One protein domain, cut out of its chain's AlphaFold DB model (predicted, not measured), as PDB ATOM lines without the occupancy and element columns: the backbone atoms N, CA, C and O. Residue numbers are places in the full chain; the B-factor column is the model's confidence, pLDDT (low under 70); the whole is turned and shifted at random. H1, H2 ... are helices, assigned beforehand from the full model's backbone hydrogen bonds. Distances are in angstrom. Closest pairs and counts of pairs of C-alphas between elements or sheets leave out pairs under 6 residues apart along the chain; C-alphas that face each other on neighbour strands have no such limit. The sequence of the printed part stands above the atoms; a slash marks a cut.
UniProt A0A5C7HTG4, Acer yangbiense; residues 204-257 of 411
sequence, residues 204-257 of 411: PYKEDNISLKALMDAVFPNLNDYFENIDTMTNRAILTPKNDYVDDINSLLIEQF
ATOM      1  N   PRO A 204     214.861 248.904 219.451       88.88
ATOM      2  CA  PRO A 204     214.336 250.188 219.004       88.88
ATOM      3  C   PRO A 204     213.834 251.030 220.176       88.88
ATOM      4  O   PRO A 204     212.985 250.585 220.948       88.88
ATOM      5  N   TYR A 205     214.332 252.261 220.267       90.56
ATOM      6  CA  TYR A 205     213.860 253.220 221.254       90.56
ATOM      7  C   TYR A 205     212.423 253.654 220.939       90.56
ATOM      8  O   TYR A 205     212.097 253.960 219.789       90.56
ATOM      9  N   LYS A 206     211.577 253.695 221.971       91.88
ATOM     10  CA  LYS A 206     210.214 254.240 221.913       91.88
ATOM     11  C   LYS A 206     210.047 255.348 222.949       91.88
ATOM     12  O   LYS A 206     209.989 256.519 222.602       91.88
ATOM     13  N   GLU A 207     210.024 254.947 224.212       91.88
ATOM     14  CA  GLU A 207     209.954 255.796 225.404       91.88
ATOM     15  C   GLU A 207     210.849 255.178 226.477       91.88
ATOM     16  O   GLU A 207     211.081 253.964 226.433       91.88
ATOM     17  N   ASP A 208     211.330 255.972 227.433       86.00
ATOM     18  CA  ASP A 208     212.323 255.540 228.426       86.00
ATOM     19  C   ASP A 208     211.909 254.252 229.151       86.00
ATOM     20  O   ASP A 208     212.581 253.231 229.015       86.00
ATOM     21  N   ASN A 209     210.753 254.243 229.821       86.38
ATOM     22  CA  ASN A 209     210.295 253.085 230.604       86.38
ATOM     23  C   ASN A 209     210.059 251.832 229.744       86.38
ATOM     24  O   ASN A 209     210.414 250.723 230.140       86.38
ATOM     25  N   ILE A 210     209.475 251.998 228.552       89.88
ATOM     26  CA  ILE A 210     209.179 250.882 227.641       89.88
ATOM     27  C   ILE A 210     210.478 250.288 227.093       89.88
ATOM     28  O   ILE A 210     210.632 249.069 227.031       89.88
ATOM     29  N   SER A 211     211.414 251.147 226.693       91.12
ATOM     30  CA  SER A 211     212.687 250.733 226.098       91.12
ATOM     31  C   SER A 211     213.605 250.112 227.148       91.12
ATOM     32  O   SER A 211     214.267 249.118 226.862       91.12
ATOM     33  N   LEU A 212     213.609 250.660 228.368       88.56
ATOM     34  CA  LEU A 212     214.381 250.127 229.484       88.56
ATOM     35  C   LEU A 212     213.881 248.742 229.887       88.56
ATOM     36  O   LEU A 212     214.679 247.814 229.989       88.56
ATOM     37  N   LYS A 213     212.560 248.574 230.008       87.75
ATOM     38  CA  LYS A 213     211.964 247.262 230.258       87.75
ATOM     39  C   LYS A 213     212.290 246.273 229.137       87.75
ATOM     40  O   LYS A 213     212.718 245.164 229.419       87.75
ATOM     41  N   ALA A 214     212.180 246.687 227.873       91.44
ATOM     42  CA  ALA A 214     212.545 245.833 226.743       91.44
ATOM     43  C   ALA A 214     214.027 245.411 226.767       91.44
ATOM     44  O   ALA A 214     214.342 244.281 226.402       91.44
ATOM     45  N   LEU A 215     214.935 246.291 227.208       91.31
ATOM     46  CA  LEU A 215     216.346 245.957 227.419       91.31
ATOM     47  C   LEU A 215     216.524 244.938 228.548       91.31
ATOM     48  O   LEU A 215     217.248 243.957 228.370       91.31
ATOM     49  N   MET A 216     215.862 245.157 229.685       88.81
ATOM     50  CA  MET A 216     215.895 244.242 230.825       88.81
ATOM     51  C   MET A 216     215.359 242.867 230.429       88.81
ATOM     52  O   MET A 216     216.061 241.890 230.641       88.81
ATOM     53  N   ASP A 217     214.211 242.790 229.757       88.75
ATOM     54  CA  ASP A 217     213.605 241.533 229.300       88.75
ATOM     55  C   ASP A 217     214.470 240.837 228.229       88.75
ATOM     56  O   ASP A 217     214.577 239.613 228.192       88.75
ATOM     57  N   ALA A 218     215.146 241.590 227.354       89.81
ATOM     58  CA  ALA A 218     216.041 241.005 226.352       89.81
ATOM     59  C   ALA A 218     217.287 240.358 226.982       89.81
ATOM     60  O   ALA A 218     217.751 239.309 226.525       89.81
ATOM     61  N   VAL A 219     217.847 240.980 228.025       88.94
ATOM     62  CA  VAL A 219     219.042 240.473 228.714       88.94
ATOM     63  C   VAL A 219     218.671 239.453 229.791       88.94
ATOM     64  O   VAL A 219     219.378 238.459 229.939       88.94
ATOM     65  N   PHE A 220     217.553 239.649 230.483       87.50
ATOM     66  CA  PHE A 220     217.058 238.873 231.619       87.50
ATOM     67  C   PHE A 220     215.564 238.510 231.443       87.50
ATOM     68  O   PHE A 220     214.720 239.017 232.175       87.50
ATOM     69  N   PRO A 221     215.216 237.606 230.505       81.50
ATOM     70  CA  PRO A 221     213.823 237.362 230.104       81.50
ATOM     71  C   PRO A 221     212.910 236.779 231.187       81.50
ATOM     72  O   PRO A 221     211.715 237.043 231.146       81.50
ATOM     73  N   ASN A 222     213.445 236.015 232.149       75.75
ATOM     74  CA  ASN A 222     212.685 235.477 233.282       75.75
ATOM     75  C   ASN A 222     213.534 235.505 234.557       75.75
ATOM     76  O   ASN A 222     214.285 234.571 234.833       75.75
ATOM     77  N   LEU A 223     213.398 236.564 235.358       73.38
ATOM     78  CA  LEU A 223     214.113 236.673 236.638       73.38
ATOM     79  C   LEU A 223     213.710 235.578 237.645       73.38
ATOM     80  O   LEU A 223     214.529 235.167 238.464       73.38
ATOM     81  N   ASN A 224     212.482 235.060 237.545       71.31
ATOM     82  CA  ASN A 224     211.964 234.005 238.423       71.31
ATOM     83  C   ASN A 224     212.657 232.653 238.205       71.31
ATOM     84  O   ASN A 224     212.912 231.939 239.172       71.31
ATOM     85  N   ASP A 225     213.029 232.333 236.962       70.31
ATOM     86  CA  ASP A 225     213.704 231.071 236.624       70.31
ATOM     87  C   ASP A 225     215.124 231.021 237.231       70.31
ATOM     88  O   ASP A 225     215.672 229.949 237.499       70.31
ATOM     89  N   TYR A 226     215.719 232.188 237.515       70.50
ATOM     90  CA  TYR A 226     217.052 232.293 238.118       70.50
ATOM     91  C   TYR A 226     217.088 231.928 239.600       70.50
ATOM     92  O   TYR A 226     218.162 231.616 240.113       70.50
ATOM     93  N   PHE A 227     215.939 231.933 240.283       65.62
ATOM     94  CA  PHE A 227     215.862 231.507 241.681       65.62
ATOM     95  C   PHE A 227     216.163 230.011 241.827       65.62
ATOM     96  O   PHE A 227     216.765 229.587 242.811       65.62
ATOM     97  N   GLU A 228     215.773 229.219 240.824       67.00
ATOM     98  CA  GLU A 228     216.002 227.775 240.789       67.00
ATOM     99  C   GLU A 228     217.370 227.419 240.192       67.00
ATOM    100  O   GLU A 228     217.973 226.420 240.589       67.00
ATOM    101  N   ASN A 229     217.887 228.230 239.257       70.62
ATOM    102  CA  ASN A 229     219.171 227.977 238.608       70.62
ATOM    103  C   ASN A 229     219.959 229.264 238.297       70.62
ATOM    104  O   ASN A 229     219.859 229.841 237.209       70.62
ATOM    105  N   ILE A 230     220.827 229.651 239.234       72.94
ATOM    106  CA  ILE A 230     221.700 230.832 239.134       72.94
ATOM    107  C   ILE A 230     222.654 230.751 237.926       72.94
ATOM    108  O   ILE A 230     222.989 231.790 237.349       72.94
ATOM    109  N   ASP A 231     223.050 229.550 237.484       73.88
ATOM    110  CA  ASP A 231     224.005 229.377 236.377       73.88
ATOM    111  C   ASP A 231     223.464 229.934 235.049       73.88
ATOM    112  O   ASP A 231     224.220 230.394 234.188       73.88
ATOM    113  N   THR A 232     222.136 229.963 234.887       71.69
ATOM    114  CA  THR A 232     221.484 230.528 233.694       71.69
ATOM    115  C   THR A 232     221.584 232.062 233.617       71.69
ATOM    116  O   THR A 232     221.432 232.642 232.533       71.69
ATOM    117  N   MET A 233     221.933 232.717 234.733       74.62
ATOM    118  CA  MET A 233     222.170 234.159 234.828       74.62
ATOM    119  C   MET A 233     223.650 234.540 234.628       74.62
ATOM    120  O   MET A 233     223.946 235.657 234.207       74.62
ATOM    121  N   THR A 234     224.597 233.625 234.872       72.25
ATOM    122  CA  THR A 234     226.037 233.920 235.073       72.25
ATOM    123  C   THR A 234     226.781 234.514 233.861       72.25
ATOM    124  O   THR A 234     227.923 234.942 233.991       72.25
ATOM    125  N   ASN A 235     226.153 234.616 232.685       79.19
ATOM    126  CA  ASN A 235     226.768 235.154 231.462       79.19
ATOM    127  C   ASN A 235     226.032 236.369 230.874       79.19
ATOM    128  O   ASN A 235     226.133 236.643 229.677       79.19
ATOM    129  N   ARG A 236     225.267 237.087 231.700       85.56
ATOM    130  CA  ARG A 236     224.449 238.234 231.290       85.56
ATOM    131  C   ARG A 236     224.876 239.475 232.067       85.56
ATOM    132  O   ARG A 236     225.139 239.399 233.263       85.56
ATOM    133  N   ALA A 237     224.967 240.611 231.384       90.81
ATOM    134  CA  ALA A 237     225.289 241.893 232.000       90.81
ATOM    135  C   ALA A 237     224.695 243.040 231.180       90.81
ATOM    136  O   ALA A 237     224.668 242.977 229.950       90.81
ATOM    137  N   ILE A 238     224.278 244.100 231.869       90.50
ATOM    138  CA  ILE A 238     223.936 245.389 231.266       90.50
ATOM    139  C   ILE A 238     225.062 246.358 231.619       90.50
ATOM    140  O   ILE A 238     225.468 246.454 232.773       90.50
ATOM    141  N   LEU A 239     225.590 247.052 230.614       91.25
ATOM    142  CA  LEU A 239     226.622 248.069 230.789       91.25
ATOM    143  C   LEU A 239     226.039 249.421 230.397       91.25
ATOM    144  O   LEU A 239     225.466 249.554 229.314       91.25
ATOM    145  N   THR A 240     226.217 250.424 231.252       90.19
ATOM    146  CA  THR A 240     225.800 251.800 230.978       90.19
ATOM    147  C   THR A 240     227.000 252.753 231.072       90.19
ATOM    148  O   THR A 240     228.015 252.417 231.686       90.19
ATOM    149  N   PRO A 241     226.935 253.947 230.452       86.88
ATOM    150  CA  PRO A 241     228.053 254.892 230.479       86.88
ATOM    151  C   PRO A 241     228.287 255.592 231.828       86.88
ATOM    152  O   PRO A 241     229.356 256.170 232.015       86.88
ATOM    153  N   LYS A 242     227.294 255.620 232.729       88.44
ATOM    154  CA  LYS A 242     227.351 256.353 234.005       88.44
ATOM    155  C   LYS A 242     226.862 255.484 235.154       88.44
ATOM    156  O   LYS A 242     225.896 254.750 234.978       88.44
ATOM    157  N   ASN A 243     227.475 255.667 236.320       88.25
ATOM    158  CA  ASN A 243     227.120 254.938 237.535       88.25
ATOM    159  C   ASN A 243     225.675 255.203 237.973       88.25
ATOM    160  O   ASN A 243     224.989 254.240 238.259       88.25
ATOM    161  N   ASP A 244     225.176 256.439 237.879       88.50
ATOM    162  CA  ASP A 244     223.783 256.750 238.245       88.50
ATOM    163  C   ASP A 244     222.779 255.838 237.506       88.50
ATOM    164  O   ASP A 244     221.890 255.253 238.110       88.50
ATOM    165  N   TYR A 245     222.994 255.594 236.205       87.12
ATOM    166  CA  TYR A 245     222.158 254.664 235.437       87.12
ATOM    167  C   TYR A 245     222.396 253.191 235.794       87.12
ATOM    168  O   TYR A 245     221.510 252.367 235.591       87.12
ATOM    169  N   VAL A 246     223.602 252.828 236.247       87.06
ATOM    170  CA  VAL A 246     223.850 251.486 236.799       87.06
ATOM    171  C   VAL A 246     223.002 251.295 238.054       87.06
ATOM    172  O   VAL A 246     222.344 250.265 238.176       87.06
ATOM    173  N   ASP A 247     222.984 252.286 238.940       87.25
ATOM    174  CA  ASP A 247     222.261 252.238 240.210       87.25
ATOM    175  C   ASP A 247     220.743 252.205 239.986       87.25
ATOM    176  O   ASP A 247     220.060 251.366 240.580       87.25
ATOM    177  N   ASP A 248     220.226 253.009 239.051       86.94
ATOM    178  CA  ASP A 248     218.814 252.992 238.650       86.94
ATOM    179  C   ASP A 248     218.388 251.609 238.125       86.94
ATOM    180  O   ASP A 248     217.403 251.025 238.582       86.94
ATOM    181  N   ILE A 249     219.147 251.042 237.177       87.56
ATOM    182  CA  ILE A 249     218.825 249.738 236.576       87.56
ATOM    183  C   ILE A 249     218.950 248.614 237.599       87.56
ATOM    184  O   ILE A 249     218.102 247.721 237.634       87.56
ATOM    185  N   ASN A 250     219.992 248.643 238.431       88.38
ATOM    186  CA  ASN A 250     220.177 247.647 239.477       88.38
ATOM    187  C   ASN A 250     219.019 247.687 240.472       88.38
ATOM    188  O   ASN A 250     218.501 246.629 240.810       88.38
ATOM    189  N   SER A 251     218.573 248.875 240.881       86.56
ATOM    190  CA  SER A 251     217.429 249.031 241.787       86.56
ATOM    191  C   SER A 251     216.158 248.434 241.178       86.56
ATOM    192  O   SER A 251     215.515 247.593 241.802       86.56
ATOM    193  N   LEU A 252     215.867 248.755 239.912       85.44
ATOM    194  CA  LEU A 252     214.715 248.205 239.188       85.44
ATOM    195  C   LEU A 252     214.771 246.680 239.018       85.44
ATOM    196  O   LEU A 252     213.731 246.026 239.060       85.44
ATOM    197  N   LEU A 253     215.956 246.098 238.796       84.81
ATOM    198  CA  LEU A 253     216.127 244.641 238.733       84.81
ATOM    199  C   LEU A 253     215.974 243.998 240.116       84.81
ATOM    200  O   LEU A 253     215.336 242.956 240.226       84.81
ATOM    201  N   ILE A 254     216.537 244.611 241.164       83.50
ATOM    202  CA  ILE A 254     216.463 244.126 242.550       83.50
ATOM    203  C   ILE A 254     215.008 244.056 243.019       83.50
ATOM    204  O   ILE A 254     214.608 243.040 243.583       83.50
ATOM    205  N   GLU A 255     214.202 245.078 242.722       82.38
ATOM    206  CA  GLU A 255     212.768 245.117 243.046       82.38
ATOM    207  C   GLU A 255     211.952 244.003 242.372       82.38
ATOM    208  O   GLU A 255     210.884 243.636 242.859       82.38
ATOM    209  N   GLN A 256     212.439 243.448 241.261       78.50
ATOM    210  CA  GLN A 256     211.759 242.375 240.534       78.50
ATOM    211  C   GLN A 256     212.087 240.973 241.066       78.50
ATOM    212  O   GLN A 256     211.385 240.020 240.722       78.50
ATOM    213  N   PHE A 257     213.118 240.814 241.903       74.25
ATOM    214  CA  PHE A 257     213.402 239.526 242.534       74.25
ATOM    215  C   PHE A 257     212.400 239.241 243.662       74.25
ATOM    216  O   PHE A 257     212.166 240.069 244.536       74.25
TER     217      PHE A 257
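What this domain is: This is residues 204 to 257 of the 411 residues of a protein of Acer yangbiense (UniProt A0A5C7HTG4). What is the main picture? Two short helices, H1 then H2, make a loose, steeply angled pair, and the long loop of residues 220 to 242 swings out beyond them before folding back to H2. How is it made up? The printed part has 54 residues and is all helix by class, though its named elements hold 24; there is no named strand. How large is it? It is only just compact, close to loose, with a radius of gyration of the C-alphas of 11.7 A and spans of 32 by 22 by 20 A.

How they stand to each other: How near are the helices? H1, residues 208 to 219, and H2, residues 243 to 254, are close but not clearly touching; their closest C-alphas, of Met 216 and Leu 253, are 7.9 A apart. How are they tilted? They run the same way at a steep tilt of 68 degrees, only just short of about perpendicular. What of their backbones? In H1 and H2 every O i to N i+4 pair is within hydrogen-bond range.

Where its parts are: Where does H1 begin? C-alpha 208 is at (212.323, 255.540, 228.426), and H1 measures 16.5 A. Where does H2 end? C-alpha 254 is at (216.463, 244.126, 242.550), and H2 measures 16.0 A.

The domain as a whole: Is it continuous? The printed part has no cut, and the H1 to H2 link is long, 23 residues. Where is confidence low? Residues 227 to 228 are under pLDDT 70.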